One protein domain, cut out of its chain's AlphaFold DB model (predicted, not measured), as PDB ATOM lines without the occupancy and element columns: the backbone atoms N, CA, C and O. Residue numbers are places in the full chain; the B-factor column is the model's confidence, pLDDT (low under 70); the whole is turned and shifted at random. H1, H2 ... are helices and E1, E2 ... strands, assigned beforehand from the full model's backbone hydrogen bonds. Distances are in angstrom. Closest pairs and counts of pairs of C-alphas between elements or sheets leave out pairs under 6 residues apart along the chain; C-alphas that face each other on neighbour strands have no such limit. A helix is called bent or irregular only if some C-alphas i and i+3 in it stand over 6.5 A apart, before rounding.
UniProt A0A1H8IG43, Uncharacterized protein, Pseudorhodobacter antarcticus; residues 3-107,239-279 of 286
ATOM      1  N   TYR A   3     -11.315   3.942 -16.737       65.88
ATOM      2  CA  TYR A   3      -9.946   4.414 -16.549       65.88
ATOM      3  C   TYR A   3      -9.025   3.207 -16.540       65.88
ATOM      4  O   TYR A   3      -9.222   2.268 -15.764       65.88
ATOM      5  N   ARG A   4      -8.059   3.217 -17.450       79.38
ATOM      6  CA  ARG A   4      -7.134   2.112 -17.619       79.38
ATOM      7  C   ARG A   4      -5.739   2.650 -17.838       79.38
ATOM      8  O   ARG A   4      -5.516   3.506 -18.689       79.38
ATOM      9  N   ASP A   5      -4.821   2.099 -17.072       88.88
ATOM     10  CA  ASP A   5      -3.401   2.308 -17.255       88.88
ATOM     11  C   ASP A   5      -2.859   1.334 -18.315       88.88
ATOM     12  O   ASP A   5      -3.190   0.143 -18.293       88.88
ATOM     13  N   ILE A   6      -2.067   1.843 -19.258       91.19
ATOM     14  CA  ILE A   6      -1.249   1.033 -20.164       91.19
ATOM     15  C   ILE A   6       0.204   1.445 -19.951       91.19
ATOM     16  O   ILE A   6       0.579   2.573 -20.264       91.19
ATOM     17  N   LEU A   7       1.018   0.517 -19.435       91.81
ATOM     18  CA  LEU A   7       2.456   0.702 -19.201       91.81
ATOM     19  C   LEU A   7       2.795   1.941 -18.342       91.81
ATOM     20  O   LEU A   7       3.803   2.600 -18.575       91.81
ATOM     21  N   GLY A   8       1.967   2.274 -17.350       90.62
ATOM     22  CA  GLY A   8       2.146   3.447 -16.486       90.62
ATOM     23  C   GLY A   8       1.577   4.749 -17.058       90.62
ATOM     24  O   GLY A   8       1.716   5.805 -16.437       90.62
ATOM     25  N   VAL A   9       0.949   4.704 -18.238       93.94
ATOM     26  CA  VAL A   9       0.270   5.851 -18.843       93.94
ATOM     27  C   VAL A   9      -1.228   5.754 -18.581       93.94
ATOM     28  O   VAL A   9      -1.893   4.798 -18.984       93.94
ATOM     29  N   GLN A  10      -1.783   6.796 -17.962       93.44
ATOM     30  CA  GLN A  10      -3.222   6.921 -17.741       93.44
ATOM     31  C   GLN A  10      -3.969   7.208 -19.046       93.44
ATOM     32  O   GLN A  10      -3.525   8.015 -19.867       93.44
ATOM     33  N   GLY A  11      -5.144   6.601 -19.207       92.81
ATOM     34  CA  GLY A  11      -6.037   6.883 -20.322       92.81
ATOM     35  C   GLY A  11      -7.414   6.239 -20.184       92.81
ATOM     36  O   GLY A  11      -7.733   5.580 -19.191       92.81
ATOM     37  N   ASP A  12      -8.225   6.436 -21.215       92.75
ATOM     38  CA  ASP A  12      -9.601   5.965 -21.296       92.75
ATOM     39  C   ASP A  12      -9.698   4.758 -22.225       92.75
ATOM     40  O   ASP A  12      -9.428   4.852 -23.425       92.75
ATOM     41  N   ALA A  13     -10.127   3.616 -21.683       89.88
ATOM     42  CA  ALA A  13     -10.428   2.432 -22.475       89.88
ATOM     43  C   ALA A  13     -11.904   2.395 -22.901       89.88
ATOM     44  O   ALA A  13     -12.826   2.693 -22.128       89.88
ATOM     45  N   THR A  14     -12.126   1.959 -24.138       88.56
ATOM     46  CA  THR A  14     -13.434   1.642 -24.711       88.56
ATOM     47  C   THR A  14     -13.371   0.288 -25.418       88.56
ATOM     48  O   THR A  14     -12.408  -0.024 -26.121       88.56
ATOM     49  N   SER A  15     -14.397  -0.534 -25.218       82.94
ATOM     50  CA  SER A  15     -14.564  -1.813 -25.904       82.94
ATOM     51  C   SER A  15     -15.996  -1.967 -26.401       82.94
ATOM     52  O   SER A  15     -16.938  -1.488 -25.771       82.94
ATOM     53  N   VAL A  16     -16.153  -2.629 -27.546       76.31
ATOM     54  CA  VAL A  16     -17.459  -2.984 -28.109       76.31
ATOM     55  C   VAL A  16     -17.532  -4.496 -28.259       76.31
ATOM     56  O   VAL A  16     -16.686  -5.110 -28.915       76.31
ATOM     57  N   GLU A  17     -18.550  -5.090 -27.646       68.81
ATOM     58  CA  GLU A  17     -18.870  -6.509 -27.781       68.81
ATOM     59  C   GLU A  17     -19.834  -6.737 -28.945       68.81
ATOM     60  O   GLU A  17     -20.743  -5.945 -29.191       68.81
ATOM     61  N   HIS A  18     -19.660  -7.852 -29.651       63.81
ATOM     62  CA  HIS A  18     -20.599  -8.322 -30.660       63.81
ATOM     63  C   HIS A  18     -21.165  -9.680 -30.241       63.81
ATOM     64  O   HIS A  18     -20.412 -10.620 -29.965       63.81
ATOM     65  N   ASN A  19     -22.497  -9.779 -30.195       57.66
ATOM     66  CA  ASN A  19     -23.250 -10.989 -29.836       57.66
ATOM     67  C   ASN A  19     -22.797 -11.657 -28.522       57.66
ATOM     68  O   ASN A  19     -22.826 -12.882 -28.413       57.66
ATOM     69  N   SER A  20     -22.346 -10.859 -27.543       56.34
ATOM     70  CA  SER A  20     -22.005 -11.298 -26.176       56.34
ATOM     71  C   SER A  20     -20.894 -12.359 -26.075       56.34
ATOM     72  O   SER A  20     -20.742 -12.989 -25.032       56.34
ATOM     73  N   LYS A  21     -20.132 -12.597 -27.156       58.62
ATOM     74  CA  LYS A  21     -19.115 -13.666 -27.227       58.62
ATOM     75  C   LYS A  21     -17.745 -13.209 -27.733       58.62
ATOM     76  O   LYS A  21     -16.766 -13.913 -27.520       58.62
ATOM     77  N   ARG A  22     -17.647 -12.051 -28.400       65.81
ATOM     78  CA  ARG A  22     -16.380 -11.542 -28.954       65.81
ATOM     79  C   ARG A  22     -16.285 -10.026 -28.827       65.81
ATOM     80  O   ARG A  22     -17.205  -9.318 -29.235       65.81
ATOM     81  N   ILE A  23     -15.152  -9.529 -28.335       70.31
ATOM     82  CA  ILE A  23     -14.831  -8.100 -28.398       70.31
ATOM     83  C   ILE A  23     -14.339  -7.790 -29.813       70.31
ATOM     84  O   ILE A  23     -13.354  -8.366 -30.267       70.31
ATOM     85  N   THR A  24     -15.048  -6.924 -30.535       73.56
ATOM     86  CA  THR A  24     -14.754  -6.616 -31.949       73.56
ATOM     87  C   THR A  24     -13.951  -5.340 -32.127       73.56
ATOM     88  O   THR A  24     -13.281  -5.175 -33.146       73.56
ATOM     89  N   LYS A  25     -14.014  -4.437 -31.147       85.38
ATOM     90  CA  LYS A  25     -13.261  -3.184 -31.150       85.38
ATOM     91  C   LYS A  25     -12.748  -2.906 -29.752       85.38
ATOM     92  O   LYS A  25     -13.547  -2.797 -28.826       85.38
ATOM     93  N   GLN A  26     -11.433  -2.792 -29.609       91.12
ATOM     94  CA  GLN A  26     -10.773  -2.354 -28.382       91.12
ATOM     95  C   GLN A  26      -9.973  -1.106 -28.700       91.12
ATOM     96  O   GLN A  26      -9.230  -1.068 -29.677       91.12
ATOM     97  N   THR A  27     -10.155  -0.055 -27.914       93.25
ATOM     98  CA  THR A  27      -9.434   1.204 -28.084       93.25
ATOM     99  C   THR A  27      -9.082   1.763 -26.721       93.25
ATOM    100  O   THR A  27      -9.892   1.727 -25.797       93.25
ATOM    101  N   TRP A  28      -7.884   2.312 -26.609       95.38
ATOM    102  CA  TRP A  28      -7.457   3.102 -25.472       95.38
ATOM    103  C   TRP A  28      -6.842   4.408 -25.961       95.38
ATOM    104  O   TRP A  28      -6.174   4.444 -26.996       95.38
ATOM    105  N   VAL A  29      -7.123   5.486 -25.239       96.56
ATOM    106  CA  VAL A  29      -6.680   6.838 -25.568       96.56
ATOM    107  C   VAL A  29      -5.990   7.431 -24.349       96.56
ATOM    108  O   VAL A  29      -6.596   7.503 -23.283       96.56
ATOM    109  N   SER A  30      -4.739   7.856 -24.502       96.88
ATOM    110  CA  SER A  30      -3.939   8.409 -23.415       96.88
ATOM    111  C   SER A  30      -4.487   9.747 -22.917       96.88
ATOM    112  O   SER A  30      -5.113  10.517 -23.656       96.88
ATOM    113  N   ALA A  31      -4.134  10.095 -21.682       95.19
ATOM    114  CA  ALA A  31      -4.121  11.485 -21.255       95.19
ATOM    115  C   ALA A  31      -3.215  12.314 -22.187       95.19
ATOM    116  O   ALA A  31      -2.225  11.822 -22.737       95.19
ATOM    117  N   THR A  32      -3.567  13.583 -22.384       96.12
ATOM    118  CA  THR A  32      -2.817  14.494 -23.254       96.12
ATOM    119  C   THR A  32      -1.554  14.992 -22.546       96.12
ATOM    120  O   THR A  32      -1.656  15.588 -21.474       96.12
ATOM    121  N   ARG A  33      -0.380  14.820 -23.167       97.19
ATOM    122  CA  ARG A  33       0.874  15.473 -22.743       97.19
ATOM    123  C   ARG A  33       1.066  16.766 -23.537       97.19
ATOM    124  O   ARG A  33       0.650  16.838 -24.691       97.19
ATOM    125  N   ARG A  34       1.624  17.804 -22.906       97.31
ATOM    126  CA  ARG A  34       1.821  19.139 -23.498       97.31
ATOM    127  C   ARG A  34       3.250  19.613 -23.290       97.31
ATOM    128  O   ARG A  34       3.796  19.395 -22.211       97.31
ATOM    129  N   TRP A  35       3.805  20.301 -24.276       96.75
ATOM    130  CA  TRP A  35       5.124  20.922 -24.203       96.75
ATOM    131  C   TRP A  35       5.158  22.239 -24.988       96.75
ATOM    132  O   TRP A  35       4.171  22.638 -25.614       96.75
ATOM    133  N   LYS A  36       6.283  22.947 -24.881       96.81
ATOM    134  CA  LYS A  36       6.567  24.165 -25.639       96.81
ATOM    135  C   LYS A  36       7.516  23.846 -26.784       96.81
ATOM    136  O   LYS A  36       8.535  23.207 -26.543       96.81
ATOM    137  N   ASP A  37       7.185  24.329 -27.974       93.44
ATOM    138  CA  ASP A  37       8.065  24.328 -29.141       93.44
ATOM    139  C   ASP A  37       8.160  25.766 -29.662       93.44
ATOM    140  O   ASP A  37       7.213  26.306 -30.234       93.44
ATOM    141  N   GLY A  38       9.249  26.452 -29.306       94.38
ATOM    142  CA  GLY A  38       9.336  27.907 -29.437       94.38
ATOM    143  C   GLY A  38       8.198  28.623 -28.695       94.38
ATOM    144  O   GLY A  38       7.982  28.411 -27.497       94.38
ATOM    145  N   ASP A  39       7.463  29.470 -29.418       94.69
ATOM    146  CA  ASP A  39       6.302  30.192 -28.884       94.69
ATOM    147  C   ASP A  39       5.035  29.316 -28.823       94.69
ATOM    148  O   ASP A  39       4.118  29.575 -28.026       94.69
ATOM    149  N   ASP A  40       5.010  28.225 -29.588       95.44
ATOM    150  CA  ASP A  40       3.850  27.365 -29.738       95.44
ATOM    151  C   ASP A  40       3.674  26.415 -28.552       95.44
ATOM    152  O   ASP A  40       4.611  25.966 -27.887       95.44
ATOM    153  N   THR A  41       2.412  26.123 -28.241       96.75
ATOM    154  CA  THR A  41       2.040  25.101 -27.260       96.75
ATOM    155  C   THR A  41       1.585  23.864 -28.004       96.75
ATOM    156  O   THR A  41       0.507  23.872 -28.604       96.75
ATOM    157  N   VAL A  42       2.376  22.800 -27.922       97.50
ATOM    158  CA  VAL A  42       2.087  21.537 -28.597       97.50
ATOM    159  C   VAL A  42       1.484  20.549 -27.603       97.50
ATOM    160  O   VAL A  42       1.804  20.552 -26.409       97.50
ATOM    161  N   ALA A  43       0.548  19.731 -28.070       97.69
ATOM    162  CA  ALA A  43      -0.082  18.683 -27.289       97.69
ATOM    163  C   ALA A  43      -0.185  17.391 -28.098       97.69
ATOM    164  O   ALA A  43      -0.567  17.431 -29.263       97.69
ATOM    165  N   LEU A  44       0.073  16.250 -27.461       98.12
ATOM    166  CA  LEU A  44      -0.035  14.926 -28.070       98.12
ATOM    167  C   LEU A  44      -0.969  14.040 -27.255       98.12
ATOM    168  O   LEU A  44      -0.920  13.995 -26.019       98.12
ATOM    169  N   ARG A  45      -1.814  13.309 -27.973       97.62
ATOM    170  CA  ARG A  45      -2.646  12.230 -27.455       97.62
ATOM    171  C   ARG A  45      -2.363  10.964 -28.245       97.62
ATOM    172  O   ARG A  45      -2.428  10.987 -29.468       97.62
ATOM    173  N   VAL A  46      -2.094   9.865 -27.551       98.00
ATOM    174  CA  VAL A  46      -1.829   8.568 -28.177       98.00
ATOM    175  C   VAL A  46      -3.092   7.725 -28.151       98.00
ATOM    176  O   VAL A  46      -3.780   7.633 -27.138       98.00
ATOM    177  N   LYS A  47      -3.394   7.087 -29.273       96.81
ATOM    178  CA  LYS A  47      -4.478   6.128 -29.429       96.81
ATOM    179  C   LYS A  47      -3.885   4.771 -29.772       96.81
ATOM    180  O   LYS A  47      -3.193   4.636 -30.776       96.81
ATOM    181  N   VAL A  48      -4.214   3.760 -28.977       95.69
ATOM    182  CA  VAL A  48      -3.939   2.355 -29.298       95.69
ATOM    183  C   VAL A  48      -5.254   1.638 -29.559       95.69
ATOM    184  O   VAL A  48      -6.243   1.848 -28.855       95.69
ATOM    185  N   ARG A  49      -5.296   0.800 -30.588       93.81
ATOM    186  CA  ARG A  49      -6.482   0.022 -30.941       93.81
ATOM    187  C   ARG A  49      -6.108  -1.396 -31.321       93.81
ATOM    188  O   ARG A  49      -5.034  -1.618 -31.863       93.81
ATOM    189  N   PHE A  50      -7.022  -2.318 -31.063       91.88
ATOM    190  CA  PHE A  50      -7.006  -3.678 -31.580       91.88
ATOM    191  C   PHE A  50      -8.426  -3.996 -32.041       91.88
ATOM    192  O   PHE A  50      -9.326  -4.249 -31.232       91.88
ATOM    193  N   ASP A  51      -8.656  -3.836 -33.341       87.38
ATOM    194  CA  ASP A  51      -9.985  -3.898 -33.941       87.38
ATOM    195  C   ASP A  51      -9.956  -4.470 -35.361       87.38
ATOM    196  O   ASP A  51      -8.909  -4.539 -36.001       87.38
ATOM    197  N   ASP A  52     -11.128  -4.880 -35.846       81.62
ATOM    198  CA  ASP A  52     -11.361  -5.241 -37.247       81.62
ATOM    199  C   ASP A  52     -12.126  -4.109 -37.957       81.62
ATOM    200  O   ASP A  52     -13.270  -4.261 -38.392       81.62
ATOM    201  N   SER A  53     -11.543  -2.902 -38.013       73.06
ATOM    202  CA  SER A  53     -12.216  -1.757 -38.652       73.06
ATOM    203  C   SER A  53     -12.464  -1.941 -40.151       73.06
ATOM    204  O   SER A  53     -13.341  -1.279 -40.701       73.06
ATOM    205  N   CYS A  54     -11.689  -2.811 -40.806       72.81
ATOM    206  CA  CYS A  54     -11.796  -3.106 -42.235       72.81
ATOM    207  C   CYS A  54     -12.792  -4.234 -42.542       72.81
ATOM    208  O   CYS A  54     -13.040  -4.503 -43.715       72.81
ATOM    209  N   ASN A  55     -13.368  -4.862 -41.509       74.31
ATOM    210  CA  ASN A  55     -14.321  -5.964 -41.615       74.31
ATOM    211  C   ASN A  55     -13.790  -7.121 -42.480       74.31
ATOM    212  O   ASN A  55     -14.518  -7.685 -43.300       74.31
ATOM    213  N   ASN A  56     -12.501  -7.434 -42.327       74.19
ATOM    214  CA  ASN A  56     -11.821  -8.513 -43.043       74.19
ATOM    215  C   ASN A  56     -11.614  -9.761 -42.170       74.19
ATOM    216  O   ASN A  56     -11.044 -10.736 -42.645       74.19
ATOM    217  N   GLY A  57     -12.085  -9.745 -40.919       74.56
ATOM    218  CA  GLY A  57     -11.980 -10.860 -39.984       74.56
ATOM    219  C   GLY A  57     -10.694 -10.881 -39.159       74.56
ATOM    220  O   GLY A  57     -10.566 -11.763 -38.311       74.56
ATOM    221  N   HIS A  58      -9.780  -9.921 -39.348       78.38
ATOM    222  CA  HIS A  58      -8.454  -9.917 -38.726       78.38
ATOM    223  C   HIS A  58      -8.250  -8.673 -37.844       78.38
ATOM    224  O   HIS A  58      -7.871  -7.608 -38.346       78.38
ATOM    225  N   PRO A  59      -8.455  -8.784 -36.516       85.94
ATOM    226  CA  PRO A  59      -8.171  -7.690 -35.601       85.94
ATOM    227  C   PRO A  59      -6.707  -7.266 -35.706       85.94
ATOM    228  O   PRO A  59      -5.801  -8.082 -35.536       85.94
ATOM    229  N   THR A  60      -6.478  -5.992 -36.001       91.12
ATOM    230  CA  THR A  60      -5.146  -5.429 -36.226       91.12
ATOM    231  C   THR A  60      -4.828  -4.414 -35.140       91.12
ATOM    232  O   THR A  60      -5.653  -3.560 -34.802       91.12
ATOM    233  N   PHE A  61      -3.624  -4.505 -34.584       94.62
ATOM    234  CA  PHE A  61      -3.113  -3.534 -33.635       94.62
ATOM    235  C   PHE A  61      -2.616  -2.288 -34.364       94.62
ATOM    236  O   PHE A  61      -1.894  -2.379 -35.356       94.62
ATOM    237  N   ALA A  62      -2.963  -1.112 -33.857       95.44
ATOM    238  CA  ALA A  62      -2.357   0.138 -34.289       95.44
ATOM    239  C   ALA A  62      -2.158   1.070 -33.095       95.44
ATOM    240  O   ALA A  62      -3.046   1.214 -32.257       95.44
ATOM    241  N   ILE A  63      -1.002   1.721 -33.067       97.19
ATOM    242  CA  ILE A  63      -0.651   2.826 -32.176       97.19
ATOM    243  C   ILE A  63      -0.437   4.080 -33.024       97.19
ATOM    244  O   ILE A  63       0.369   4.071 -33.945       97.19
ATOM    245  N   THR A  64      -1.204   5.130 -32.766       97.69
ATOM    246  CA  THR A  64      -1.196   6.381 -33.538       97.69
ATOM    247  C   THR A  64      -1.267   7.573 -32.600       97.69
ATOM    248  O   THR A  64      -1.756   7.431 -31.480       97.69
ATOM    249  N   GLY A  65      -0.857   8.753 -33.052       97.44
ATOM    250  CA  GLY A  65      -0.992   9.992 -32.288       97.44
ATOM    251  C   GLY A  65      -1.879  11.023 -32.979       97.44
ATOM    252  O   GLY A  65      -2.016  11.020 -34.201       97.44
ATOM    253  N   ASP A  66      -2.461  11.903 -32.170       97.75
ATOM    254  CA  ASP A  66      -3.117  13.142 -32.581       97.75
ATOM    255  C   ASP A  66      -2.379  14.320 -31.937       97.75
ATOM    256  O   ASP A  66      -2.352  14.449 -30.705       97.75
ATOM    257  N   GLY A  67      -1.772  15.152 -32.777       97.06
ATOM    258  CA  GLY A  67      -0.992  16.318 -32.401       97.06
ATOM    259  C   GLY A  67      -1.757  17.621 -32.593       97.06
ATOM    260  O   GLY A  67      -2.477  17.815 -33.578       97.06
ATOM    261  N   PHE A  68      -1.609  18.527 -31.631       97.69
ATOM    262  CA  PHE A  68      -2.286  19.814 -31.617       97.69
ATOM    263  C   PHE A  68      -1.292  20.942 -31.380       97.69
ATOM    264  O   PHE A  68      -0.585  20.920 -30.376       97.69
ATOM    265  N   THR A  69      -1.333  21.968 -32.222       97.00
ATOM    266  CA  THR A  69      -0.519  23.182 -32.101       97.00
ATOM    267  C   THR A  69      -1.435  24.341 -31.724       97.00
ATOM    268  O   THR A  69      -2.423  24.621 -32.406       97.00
ATOM    269  N   ASN A  70      -1.179  24.979 -30.580       95.69
ATOM    270  CA  ASN A  70      -2.011  26.050 -30.013       95.69
ATOM    271  C   ASN A  70      -3.510  25.693 -29.927       95.69
ATOM    272  O   ASN A  70      -4.390  26.531 -30.110       95.69
ATOM    273  N   GLY A  71      -3.804  24.419 -29.642       93.12
ATOM    274  CA  GLY A  71      -5.165  23.892 -29.513       93.12
ATOM    275  C   GLY A  71      -5.844  23.495 -30.829       93.12
ATOM    276  O   GLY A  71      -6.949  22.953 -30.784       93.12
ATOM    277  N   ARG A  72      -5.203  23.703 -31.984       95.25
ATOM    278  CA  ARG A  72      -5.683  23.238 -33.291       95.25
ATOM    279  C   ARG A  72      -5.064  21.884 -33.624       95.25
ATOM    280  O   ARG A  72      -3.861  21.731 -33.481       95.25
ATOM    281  N   HIS A  73      -5.866  20.926 -34.093       96.00
ATOM    282  CA  HIS A  73      -5.339  19.670 -34.645       96.00
ATOM    283  C   HIS A  73      -4.519  19.965 -35.902       96.00
ATOM    284  O   HIS A  73      -5.019  20.628 -36.816       96.00
ATOM    285  N   ASP A  74      -3.268  19.525 -35.899       94.00
ATOM    286  CA  ASP A  74      -2.255  19.950 -36.869       94.00
ATOM    287  C   ASP A  74      -1.615  18.748 -37.583       94.00
ATOM    288  O   ASP A  74      -1.402  18.772 -38.792       94.00
ATOM    289  N   TRP A  75      -1.406  17.645 -36.858       94.69
ATOM    290  CA  TRP A  75      -0.808  16.419 -37.385       94.69
ATOM    291  C   TRP A  75      -1.344  15.173 -36.671       94.69
ATOM    292  O   TRP A  75      -1.922  15.244 -35.586       94.69
ATOM    293  N   GLY A  76      -1.174  14.004 -37.286       93.81
ATOM    294  CA  GLY A  76      -1.562  12.733 -36.680       93.81
ATOM    295  C   GLY A  76      -1.306  11.522 -37.573       93.81
ATOM    296  O   GLY A  76      -0.850  11.653 -38.708       93.81
ATOM    297  N   GLY A  77      -1.606  10.332 -37.054       93.62
ATOM    298  CA  GLY A  77      -1.352   9.054 -37.727       93.62
ATOM    299  C   GLY A  77      -0.156   8.307 -37.132       93.62
ATOM    300  O   GLY A  77      -0.067   8.171 -35.912       93.62
ATOM    301  N   CYS A  78       0.736   7.783 -37.978       91.88
ATOM    302  CA  CYS A  78       1.910   6.991 -37.575       91.88
ATOM    303  C   CYS A  78       3.103   7.875 -37.140       91.88
ATOM    304  O   CYS A  78       4.213   7.705 -37.635       91.88
ATOM    305  N   CYS A  79       2.873   8.827 -36.234       94.75
ATOM    306  CA  CYS A  79       3.878   9.721 -35.636       94.75
ATOM    307  C   CYS A  79       4.682   9.009 -34.531       94.75
ATOM    308  O   CYS A  79       4.593   9.319 -33.345       94.75
ATOM    309  N   HIS A  80       5.373   7.932 -34.911       96.06
ATOM    310  CA  HIS A  80       6.052   7.046 -33.966       96.06
ATOM    311  C   HIS A  80       7.210   7.722 -33.226       96.06
ATOM    312  O   HIS A  80       7.430   7.396 -32.062       96.06
ATOM    313  N   ASP A  81       7.900   8.665 -33.864       96.62
ATOM    314  CA  ASP A  81       9.032   9.366 -33.258       96.62
ATOM    315  C   ASP A  81       8.547  10.286 -32.129       96.62
ATOM    316  O   ASP A  81       9.049  10.215 -31.008       96.62
ATOM    317  N   GLU A  82       7.469  11.039 -32.358       97.12
ATOM    318  CA  GLU A  82       6.852  11.908 -31.351       97.12
ATOM    319  C   GLU A  82       6.236  11.102 -30.199       97.12
ATOM    320  O   GLU A  82       6.268  11.520 -29.037       97.12
ATOM    321  N   ILE A  83       5.676   9.922 -30.499       97.69
ATOM    322  CA  ILE A  83       5.198   8.993 -29.467       97.69
ATOM    323  C   ILE A  83       6.373   8.480 -28.634       97.69
ATOM    324  O   ILE A  83       6.260   8.463 -27.412       97.69
ATOM    325  N   ALA A  84       7.485   8.077 -29.248       97.44
ATOM    326  CA  ALA A  84       8.651   7.585 -28.518       97.44
ATOM    327  C   ALA A  84       9.295   8.679 -27.649       97.44
ATOM    328  O   ALA A  84       9.725   8.400 -26.530       97.44
ATOM    329  N   GLU A  85       9.317   9.923 -28.128       97.62
ATOM    330  CA  GLU A  85       9.872  11.063 -27.397       97.62
ATOM    331  C   GLU A  85       9.000  11.472 -26.202       97.62
ATOM    332  O   GLU A  85       9.493  11.630 -25.083       97.62
ATOM    333  N   HIS A  86       7.690  11.628 -26.410       97.12
ATOM    334  CA  HIS A  86       6.800  12.177 -25.385       97.12
ATOM    335  C   HIS A  86       6.045  11.125 -24.582       97.12
ATOM    336  O   HIS A  86       5.527  11.457 -23.518       97.12
ATOM    337  N   PHE A  87       5.983   9.880 -25.048       97.25
ATOM    338  CA  PHE A  87       5.434   8.712 -24.354       97.25
ATOM    339  C   PHE A  87       6.415   7.530 -24.449       97.25
ATOM    340  O   PHE A  87       6.054   6.474 -24.984       97.25
ATOM    341  N   PRO A  88       7.652   7.667 -23.922       97.44
ATOM    342  CA  PRO A  88       8.671   6.622 -24.007       97.44
ATOM    343  C   PRO A  88       8.196   5.278 -23.445       97.44
ATOM    344  O   PRO A  88       8.617   4.226 -23.929       97.44
ATOM    345  N   GLU A  89       7.262   5.300 -22.493       97.19
ATOM    346  CA  GLU A  89       6.618   4.124 -21.907       97.19
ATOM    347  C   GLU A  89       5.864   3.270 -22.941       97.19
ATOM    348  O   GLU A  89       5.758   2.055 -22.782       97.19
ATOM    349  N   LEU A  90       5.362   3.882 -24.020       97.25
ATOM    350  CA  LEU A  90       4.614   3.215 -25.090       97.25
ATOM    351  C   LEU A  90       5.503   2.753 -26.254       97.25
ATOM    352  O   LEU A  90       5.037   1.986 -27.099       97.25
ATOM    353  N   THR A  91       6.782   3.145 -26.285       96.19
ATOM    354  CA  THR A  91       7.754   2.743 -27.321       96.19
ATOM    355  C   THR A  91       7.786   1.234 -27.584       96.19
ATOM    356  O   THR A  91       7.787   0.842 -28.755       96.19
ATOM    357  N   PRO A  92       7.734   0.347 -26.563       96.25
ATOM    358  CA  PRO A  92       7.727  -1.097 -26.798       96.25
ATOM    359  C   PRO A  92       6.564  -1.594 -27.671       96.25
ATOM    360  O   PRO A  92       6.676  -2.664 -28.264       96.25
ATOM    361  N   LEU A  93       5.466  -0.832 -27.772       96.88
ATOM    362  CA  LEU A  93       4.291  -1.176 -28.576       96.88
ATOM    363  C   LEU A  93       4.401  -0.726 -30.038       96.88
ATOM    364  O   LEU A  93       3.694  -1.266 -30.887       96.88
ATOM    365  N   ILE A  94       5.284   0.226 -30.359       96.81
ATOM    366  CA  ILE A  94       5.435   0.785 -31.715       96.81
ATOM    367  C   ILE A  94       5.784  -0.304 -32.731       96.81
ATOM    368  O   ILE A  94       5.212  -0.345 -33.818       96.81
ATOM    369  N   LYS A  95       6.648  -1.251 -32.348       95.69
ATOM    370  CA  LYS A  95       7.042  -2.385 -33.201       95.69
ATOM    371  C   LYS A  95       5.863  -3.267 -33.639       95.69
ATOM    372  O   LYS A  95       5.985  -3.990 -34.618       95.69
ATOM    373  N   TRP A  96       4.739  -3.221 -32.922       97.12
ATOM    374  CA  TRP A  96       3.539  -3.998 -33.234       97.12
ATOM    375  C   TRP A  96       2.541  -3.262 -34.120       97.12
ATOM    376  O   TRP A  96       1.527  -3.845 -34.500       97.12
ATOM    377  N   HIS A  97       2.793  -1.996 -34.456       95.75
ATOM    378  CA  HIS A  97       1.916  -1.223 -35.325       95.75
ATOM    379  C   HIS A  97       1.644  -1.984 -36.642       95.75
ATOM    380  O   HIS A  97       2.570  -2.420 -37.320       95.75
ATOM    381  N   LEU A  98       0.364  -2.164 -36.990       93.94
ATOM    382  CA  LEU A  98      -0.129  -2.978 -38.114       93.94
ATOM    383  C   LEU A  98       0.131  -4.493 -37.999       93.94
ATOM    384  O   LEU A  98       0.259  -5.182 -39.010       93.94
ATOM    385  N   THR A  99       0.174  -5.032 -36.781       94.50
ATOM    386  CA  THR A  99       0.259  -6.483 -36.529       94.50
ATOM    387  C   THR A  99      -1.109  -7.042 -36.142       94.50
ATOM    388  O   THR A  99      -1.789  -6.479 -35.285       94.50
ATOM    389  N   SER A 100      -1.531  -8.142 -36.768       91.75
ATOM    390  CA  SER A 100      -2.742  -8.886 -36.398       91.75
ATOM    391  C   SER A 100      -2.399 -10.180 -35.655       91.75
ATOM    392  O   SER A 100      -1.231 -10.514 -35.442       91.75
ATOM    393  N   SER A 101      -3.423 -10.952 -35.289       87.88
ATOM    394  CA  SER A 101      -3.257 -12.319 -34.771       87.88
ATOM    395  C   SER A 101      -2.527 -13.268 -35.729       87.88
ATOM    396  O   SER A 101      -2.032 -14.298 -35.284       87.88
ATOM    397  N   ASP A 102      -2.430 -12.918 -37.012       89.69
ATOM    398  CA  ASP A 102      -1.728 -13.693 -38.039       89.69
ATOM    399  C   ASP A 102      -0.315 -13.160 -38.303       89.69
ATOM    400  O   ASP A 102       0.387 -13.671 -39.171       89.69
ATOM    401  N   GLY A 103       0.126 -12.143 -37.559       93.12
ATOM    402  CA  GLY A 103       1.442 -11.520 -37.675       93.12
ATOM    403  C   GLY A 103       1.422 -10.137 -38.335       93.12
ATOM    404  O   GLY A 103       0.362  -9.532 -38.510       93.12
ATOM    405  N   PRO A 104       2.609  -9.586 -38.655       95.50
ATOM    406  CA  PRO A 104       2.726  -8.261 -39.257       95.50
ATOM    407  C   PRO A 104       2.009  -8.159 -40.610       95.50
ATOM    408  O   PRO A 104       1.889  -9.138 -41.352       95.50
ATOM    409  N   MET A 105       1.566  -6.955 -40.970       92.19
ATOM    410  CA  MET A 105       0.891  -6.703 -42.245       92.19
ATOM    411  C   MET A 105       1.710  -7.207 -43.448       92.19
ATOM    412  O   MET A 105       2.864  -6.822 -43.655       92.19
ATOM    413  N   HIS A 106       1.076  -8.055 -44.266       92.88
ATOM    414  CA  HIS A 106       1.663  -8.733 -45.430       92.88
ATOM    415  C   HIS A 106       2.923  -9.560 -45.127       92.88
ATOM    416  O   HIS A 106       3.807  -9.678 -45.978       92.88
ATOM    417  N   TYR A 107       3.030 -10.156 -43.941       95.50
ATOM    418  CA  TYR A 107       4.130 -11.061 -43.611       95.50
ATOM    419  C   TYR A 107       4.035 -12.394 -44.387       95.50
ATOM    420  O   TYR A 107       2.944 -12.951 -44.502       95.50
ATOM    421  N   ALA A 239       9.499  -6.838 -40.522       97.00
ATOM    422  CA  ALA A 239       9.699  -8.190 -40.012       97.00
ATOM    423  C   ALA A 239       9.586  -8.289 -38.487       97.00
ATOM    424  O   ALA A 239       9.656  -9.407 -37.967       97.00
ATOM    425  N   VAL A 240       9.487  -7.147 -37.793       97.25
ATOM    426  CA  VAL A 240       9.696  -7.028 -36.345       97.25
ATOM    427  C   VAL A 240      10.967  -7.796 -35.951       97.25
ATOM    428  O   VAL A 240      10.966  -8.741 -35.160       97.25
ATOM    429  N   TRP A 241      12.058  -7.455 -36.637       96.94
ATOM    430  CA  TRP A 241      13.361  -8.106 -36.517       96.94
ATOM    431  C   TRP A 241      14.491  -7.064 -36.466       96.94
ATOM    432  O   TRP A 241      15.282  -6.970 -37.406       96.94
ATOM    433  N   PRO A 242      14.537  -6.221 -35.415       94.69
ATOM    434  CA  PRO A 242      15.506  -5.129 -35.321       94.69
ATOM    435  C   PRO A 242      16.963  -5.611 -35.291       94.69
ATOM    436  O   PRO A 242      17.842  -4.910 -35.776       94.69
ATOM    437  N   GLU A 243      17.215  -6.805 -34.760       96.06
ATOM    438  CA  GLU A 243      18.547  -7.395 -34.630       96.06
ATOM    439  C   GLU A 243      19.056  -8.113 -35.891       96.06
ATOM    440  O   GLU A 243      20.192  -8.580 -35.889       96.06
ATOM    441  N   ALA A 244      18.251  -8.210 -36.957       97.19
ATOM    442  CA  ALA A 244      18.677  -8.853 -38.197       97.19
ATOM    443  C   ALA A 244      19.871  -8.120 -38.819       97.19
ATOM    444  O   ALA A 244      19.834  -6.901 -39.027       97.19
ATOM    445  N   THR A 245      20.903  -8.866 -39.183       97.94
ATOM    446  CA  THR A 245      22.066  -8.339 -39.906       97.94
ATOM    447  C   THR A 245      21.728  -8.033 -41.367       97.94
ATOM    448  O   THR A 245      20.761  -8.557 -41.931       97.94
ATOM    449  N   ASP A 246      22.521  -7.165 -42.003       97.88
ATOM    450  CA  ASP A 246      22.365  -6.877 -43.434       97.88
ATOM    451  C   ASP A 246      22.579  -8.145 -44.269       97.88
ATOM    452  O   ASP A 246      21.897  -8.344 -45.276       97.88
ATOM    453  N   GLU A 247      23.477  -9.029 -43.829       97.25
ATOM    454  CA  GLU A 247      23.778 -10.314 -44.452       97.25
ATOM    455  C   GLU A 247      22.572 -11.259 -44.407       97.25
ATOM    456  O   GLU A 247      22.200 -11.819 -45.440       97.25
ATOM    457  N   GLU A 248      21.917 -11.388 -43.248       97.31
ATOM    458  CA  GLU A 248      20.712 -12.213 -43.080       97.31
ATOM    459  C   GLU A 248      19.545 -11.718 -43.936       97.31
ATOM    460  O   GLU A 248      18.800 -12.521 -44.497       97.31
ATOM    461  N   LEU A 249      19.389 -10.401 -44.079       97.50
ATOM    462  CA  LEU A 249      18.354  -9.812 -44.933       97.50
ATOM    463  C   LEU A 249      18.729  -9.856 -46.420       97.50
ATOM    464  O   LEU A 249      17.854  -9.785 -47.288       97.50
ATOM    465  N   SER A 250      20.019  -9.984 -46.734       96.50
ATOM    466  CA  SER A 250      20.515  -9.930 -48.107       96.50
ATOM    467  C   SER A 250      20.547 -11.267 -48.840       96.50
ATOM    468  O   SER A 250      20.797 -11.268 -50.054       96.50
ATOM    469  N   VAL A 251      20.239 -12.372 -48.153       96.38
ATOM    470  CA  VAL A 251      20.139 -13.722 -48.729       96.38
ATOM    471  C   VAL A 251      19.088 -13.815 -49.846       96.38
ATOM    472  O   VAL A 251      18.374 -12.861 -50.174       96.38
ATOM    473  N   SER A 252      18.990 -14.986 -50.480       94.69
ATOM    474  CA  SER A 252      18.017 -15.191 -51.549       94.69
ATOM    475  C   SER A 252      16.580 -14.993 -51.046       94.69
ATOM    476  O   SER A 252      16.257 -15.237 -49.884       94.69
ATOM    477  N   LYS A 253      15.668 -14.605 -51.951       94.94
ATOM    478  CA  LYS A 253      14.234 -14.487 -51.633       94.94
ATOM    479  C   LYS A 253      13.688 -15.756 -50.968       94.94
ATOM    480  O   LYS A 253      12.848 -15.655 -50.076       94.94
ATOM    481  N   ALA A 254      14.125 -16.929 -51.427       96.56
ATOM    482  CA  ALA A 254      13.671 -18.209 -50.898       96.56
ATOM    483  C   ALA A 254      14.156 -18.416 -49.457       96.56
ATOM    484  O   ALA A 254      13.337 -18.703 -48.586       96.56
ATOM    485  N   ASP A 255      15.443 -18.175 -49.204       97.88
ATOM    486  CA  ASP A 255      16.055 -18.370 -47.885       97.88
ATOM    487  C   ASP A 255      15.494 -17.383 -46.858       97.88
ATOM    488  O   ASP A 255      15.083 -17.790 -45.772       97.88
ATOM    489  N   LEU A 256      15.355 -16.103 -47.225       98.06
ATOM    490  CA  LEU A 256      14.760 -15.095 -46.344       98.06
ATOM    491  C   LEU A 256      13.295 -15.431 -46.031       98.06
ATOM    492  O   LEU A 256      12.858 -15.331 -44.887       98.06
ATOM    493  N   THR A 257      12.528 -15.883 -47.031       98.19
ATOM    494  CA  THR A 257      11.139 -16.321 -46.819       98.19
ATOM    495  C   THR A 257      11.072 -17.501 -45.849       98.19
ATOM    496  O   THR A 257      10.187 -17.532 -44.995       98.19
ATOM    497  N   ALA A 258      11.985 -18.468 -45.969       98.25
ATOM    498  CA  ALA A 258      12.050 -19.619 -45.075       98.25
ATOM    499  C   ALA A 258      12.405 -19.200 -43.638       98.25
ATOM    500  O   ALA A 258      11.711 -19.606 -42.705       98.25
ATOM    501  N   ALA A 259      13.407 -18.333 -43.462       98.00
ATOM    502  CA  ALA A 259      13.812 -17.811 -42.156       98.00
ATOM    503  C   ALA A 259      12.677 -17.039 -41.459       98.00
ATOM    504  O   ALA A 259      12.390 -17.266 -40.283       98.00
ATOM    505  N   LEU A 260      11.968 -16.179 -42.196       98.12
ATOM    506  CA  LEU A 260      10.812 -15.442 -41.681       98.12
ATOM    507  C   LEU A 260       9.673 -16.388 -41.273       98.12
ATOM    508  O   LEU A 260       9.151 -16.296 -40.164       98.12
ATOM    509  N   LYS A 261       9.324 -17.361 -42.121       98.00
ATOM    510  CA  LYS A 261       8.301 -18.366 -41.784       98.00
ATOM    511  C   LYS A 261       8.668 -19.187 -40.549       98.00
ATOM    512  O   LYS A 261       7.785 -19.492 -39.757       98.00
ATOM    513  N   ALA A 262       9.946 -19.508 -40.357       98.00
ATOM    514  CA  ALA A 262      10.409 -20.219 -39.169       98.00
ATOM    515  C   ALA A 262      10.254 -19.380 -37.884       98.00
ATOM    516  O   ALA A 262       9.886 -19.919 -36.843       98.00
ATOM    517  N   ARG A 263      10.480 -18.059 -37.953       97.12
ATOM    518  CA  ARG A 263      10.309 -17.126 -36.820       97.12
ATOM    519  C   ARG A 263       8.846 -16.783 -36.522       97.12
ATOM    520  O   ARG A 263       8.526 -16.381 -35.404       97.12
ATOM    521  N   HIS A 264       7.959 -16.933 -37.507       97.25
ATOM    522  CA  HIS A 264       6.575 -16.457 -37.452       97.25
ATOM    523  C   HIS A 264       5.771 -16.933 -36.228       97.25
ATOM    524  O   HIS A 264       5.173 -16.073 -35.577       97.25
ATOM    525  N   PRO A 265       5.791 -18.221 -35.824       97.06
ATOM    526  CA  PRO A 265       5.017 -18.665 -34.664       97.06
ATOM    527  C   PRO A 265       5.455 -17.995 -33.356       97.06
ATOM    528  O   PRO A 265       4.618 -17.574 -32.559       97.06
ATOM    529  N   ALA A 266       6.768 -17.852 -33.148       96.94
ATOM    530  CA  ALA A 266       7.316 -17.192 -31.964       96.94
ATOM    531  C   ALA A 266       6.993 -15.691 -31.959       96.94
ATOM    532  O   ALA A 266       6.665 -15.131 -30.913       96.94
ATOM    533  N   LEU A 267       7.025 -15.054 -33.134       97.00
ATOM    534  CA  LEU A 267       6.675 -13.647 -33.293       97.00
ATOM    535  C   LEU A 267       5.207 -13.376 -32.936       97.00
ATOM    536  O   LEU A 267       4.921 -12.457 -32.169       97.00
ATOM    537  N   VAL A 268       4.284 -14.192 -33.451       95.50
ATOM    538  CA  VAL A 268       2.850 -14.092 -33.131       95.50
ATOM    539  C   VAL A 268       2.610 -14.340 -31.643       95.50
ATOM    540  O   VAL A 268       1.861 -13.598 -31.011       95.50
ATOM    541  N   ALA A 269       3.277 -15.332 -31.047       95.25
ATOM    542  CA  ALA A 269       3.165 -15.596 -29.615       95.25
ATOM    543  C   ALA A 269       3.620 -14.394 -28.766       95.25
ATOM    544  O   ALA A 269       2.926 -14.027 -27.816       95.25
ATOM    545  N   ALA A 270       4.733 -13.751 -29.133       96.31
ATOM    546  CA  ALA A 270       5.229 -12.548 -28.466       96.31
ATOM    547  C   ALA A 270       4.256 -11.366 -28.609       96.31
ATOM    548  O   ALA A 270       3.929 -10.720 -27.616       96.31
ATOM    549  N   PHE A 271       3.725 -11.135 -29.813       96.12
ATOM    550  CA  PHE A 271       2.704 -10.113 -30.048       96.12
ATOM    551  C   PHE A 271       1.476 -10.324 -29.155       96.12
ATOM    552  O   PHE A 271       1.057  -9.418 -28.436       96.12
ATOM    553  N   LEU A 272       0.913 -11.536 -29.153       93.69
ATOM    554  CA  LEU A 272      -0.268 -11.859 -28.353       93.69
ATOM    555  C   LEU A 272       0.002 -11.749 -26.846       93.69
ATOM    556  O   LEU A 272      -0.902 -11.381 -26.094       93.69
ATOM    557  N   ALA A 273       1.219 -12.060 -26.393       94.44
ATOM    558  CA  ALA A 273       1.625 -11.862 -25.006       94.44
ATOM    559  C   ALA A 273       1.638 -10.371 -24.633       94.44
ATOM    560  O   ALA A 273       1.039 -10.003 -23.623       94.44
ATOM    561  N   ASP A 274       2.212  -9.513 -25.480       95.50
ATOM    562  CA  ASP A 274       2.244  -8.062 -25.259       95.50
ATOM    563  C   ASP A 274       0.830  -7.456 -25.285       95.50
ATOM    564  O   ASP A 274       0.484  -6.648 -24.420       95.50
ATOM    565  N   MET A 275      -0.039  -7.904 -26.202       94.12
ATOM    566  CA  MET A 275      -1.447  -7.481 -26.242       94.12
ATOM    567  C   MET A 275      -2.194  -7.849 -24.955       94.12
ATOM    568  O   MET A 275      -2.942  -7.033 -24.415       94.12
ATOM    569  N   LYS A 276      -1.961  -9.054 -24.417       91.81
ATOM    570  CA  LYS A 276      -2.523  -9.483 -23.128       91.81
ATOM    571  C   LYS A 276      -1.919  -8.727 -21.945       91.81
ATOM    572  O   LYS A 276      -2.634  -8.479 -20.980       91.81
ATOM    573  N   ALA A 277      -0.648  -8.334 -22.005       92.00
ATOM    574  CA  ALA A 277       0.012  -7.575 -20.943       92.00
ATOM    575  C   ALA A 277      -0.562  -6.155 -20.804       92.00
ATOM    576  O   ALA A 277      -0.793  -5.689 -19.691       92.00
ATOM    577  N   ILE A 278      -0.903  -5.506 -21.922       92.12
ATOM    578  CA  ILE A 278      -1.683  -4.250 -21.926       92.12
ATOM    579  C   ILE A 278      -3.200  -4.499 -21.778       92.12
ATOM    580  O   ILE A 278      -4.015  -3.575 -21.753       92.12
ATOM    581  N   GLY A 279      -3.558  -5.780 -21.661       88.75
ATOM    582  CA  GLY A 279      -4.858  -6.400 -21.435       88.75
ATOM    583  C   GLY A 279      -5.934  -6.088 -22.465       88.75
ATOM    584  O   GLY A 279      -7.115  -5.949 -22.128       88.75
TER     585      GLY A 279
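Overview. This is residues 3 to 107 and 239 to 279 of the 286 residues of an uncharacterized protein of Pseudorhodobacter antarcticus (UniProt A0A1H8IG43). A strongly twisted wall of seven strands has a short helical hairpin, H1 and H2, packed on one face. Beyond H2 the long bent helix H4 leads away: its arm H4b passes near H2, while H4a and H3 lie far from the strands. The printed part has 146 residues, with seven named strands, E1 to E7, followed along the chain by four named helices, H1 to H4, a mixed class of helices and strands; the branched sheet is antiparallel in each of its neighbour pairs. It is only just compact, close to loose, with a radius of gyration of the C-alphas of 17.6 A and spans of 53 by 45 by 26 A.

Along the chain. The sheet's longest strand is E5, residues 40 to 51, 34.4 A from first to last C-alpha. The others are E1, residues 3 to 6, beginning at C-alpha 3 (-9.946, 4.414, -16.549); E2, 9 to 18, 27.9 A; E3, 22 to 30, 24.2 A; E4, 33 to 37; E6, 60 to 69, 29.3 A; and E7, 72 to 77. H1 is residues 80 to 86 and H2 88 to 94, irregular, with C-alphas 89 and 92 7.2 A apart. H3 is residues 246 to 250. H4, residues 253 to 277, was assigned as one helix by its hydrogen bonds but is bent, with C-alphas 262 and 265 7.2 A apart: H4a is 253 to 262, 14.2 A, and H4b 265 to 277, 18.3 A, ending at C-alpha 277 (0.012, -7.575, -20.943).

Arrangement. E1 E2 E3 and E4 E5 E6 E7 are meanders, each strand the antiparallel neighbour of the one before. On one side of E5 lie E3, N 28 to O 48 2.8 A, and E4, N 35 to O 42 2.9 A; on the other side lies E6, N 45 to O 66 3.0 A. E2 is the neighbour of E3 on the other side from E5, N 14 to O 27 2.8 A; the edge strand E1 is the neighbour of E2, N 4 to O 11 3.0 A, and the edge strand E7 is the neighbour of E6, N 67 to O 75 2.8 A, these pairs being within hydrogen-bond range. E3 runs on into E4 at 43 degrees. H1 and H2 are on the same face, at heights over the sheet of 8.2 A and 8.0 A. They touch as a hairpin, opposite ways at a shallow tilt of 17 degrees, with closest C-alphas Ala 84 and Thr 91, 5.1 A. H4b is close to H2 but not clearly touching, with closest C-alphas Leu 93 and Asp 274, 7.9 A. H4a and H4b stand at a steep tilt of 48 degrees. H3 and H4a only just touch, only at the corner, with 3 pairs of C-alphas within 8 A, the closest Leu 249 and Leu 256, 6.5 A. Every O i to N i+4 pair is within hydrogen-bond range in H1, H3, H4a and H4b; H2 has 0 of 3, but 3 of 4 O i to N i+3 pairs.

Size, cuts and confidence. The C-alphas farthest apart, those of Asp 39 and Ala 254, are 53.7 A apart. Residues 108 to 238 are not printed, and C-alphas 107 and 239 are 7.2 A apart across the cut. Of the links that are printed whole, none is long. The mean pLDDT of the printed part is 92.0; residue 3 and residues 17 to 22 are under 70.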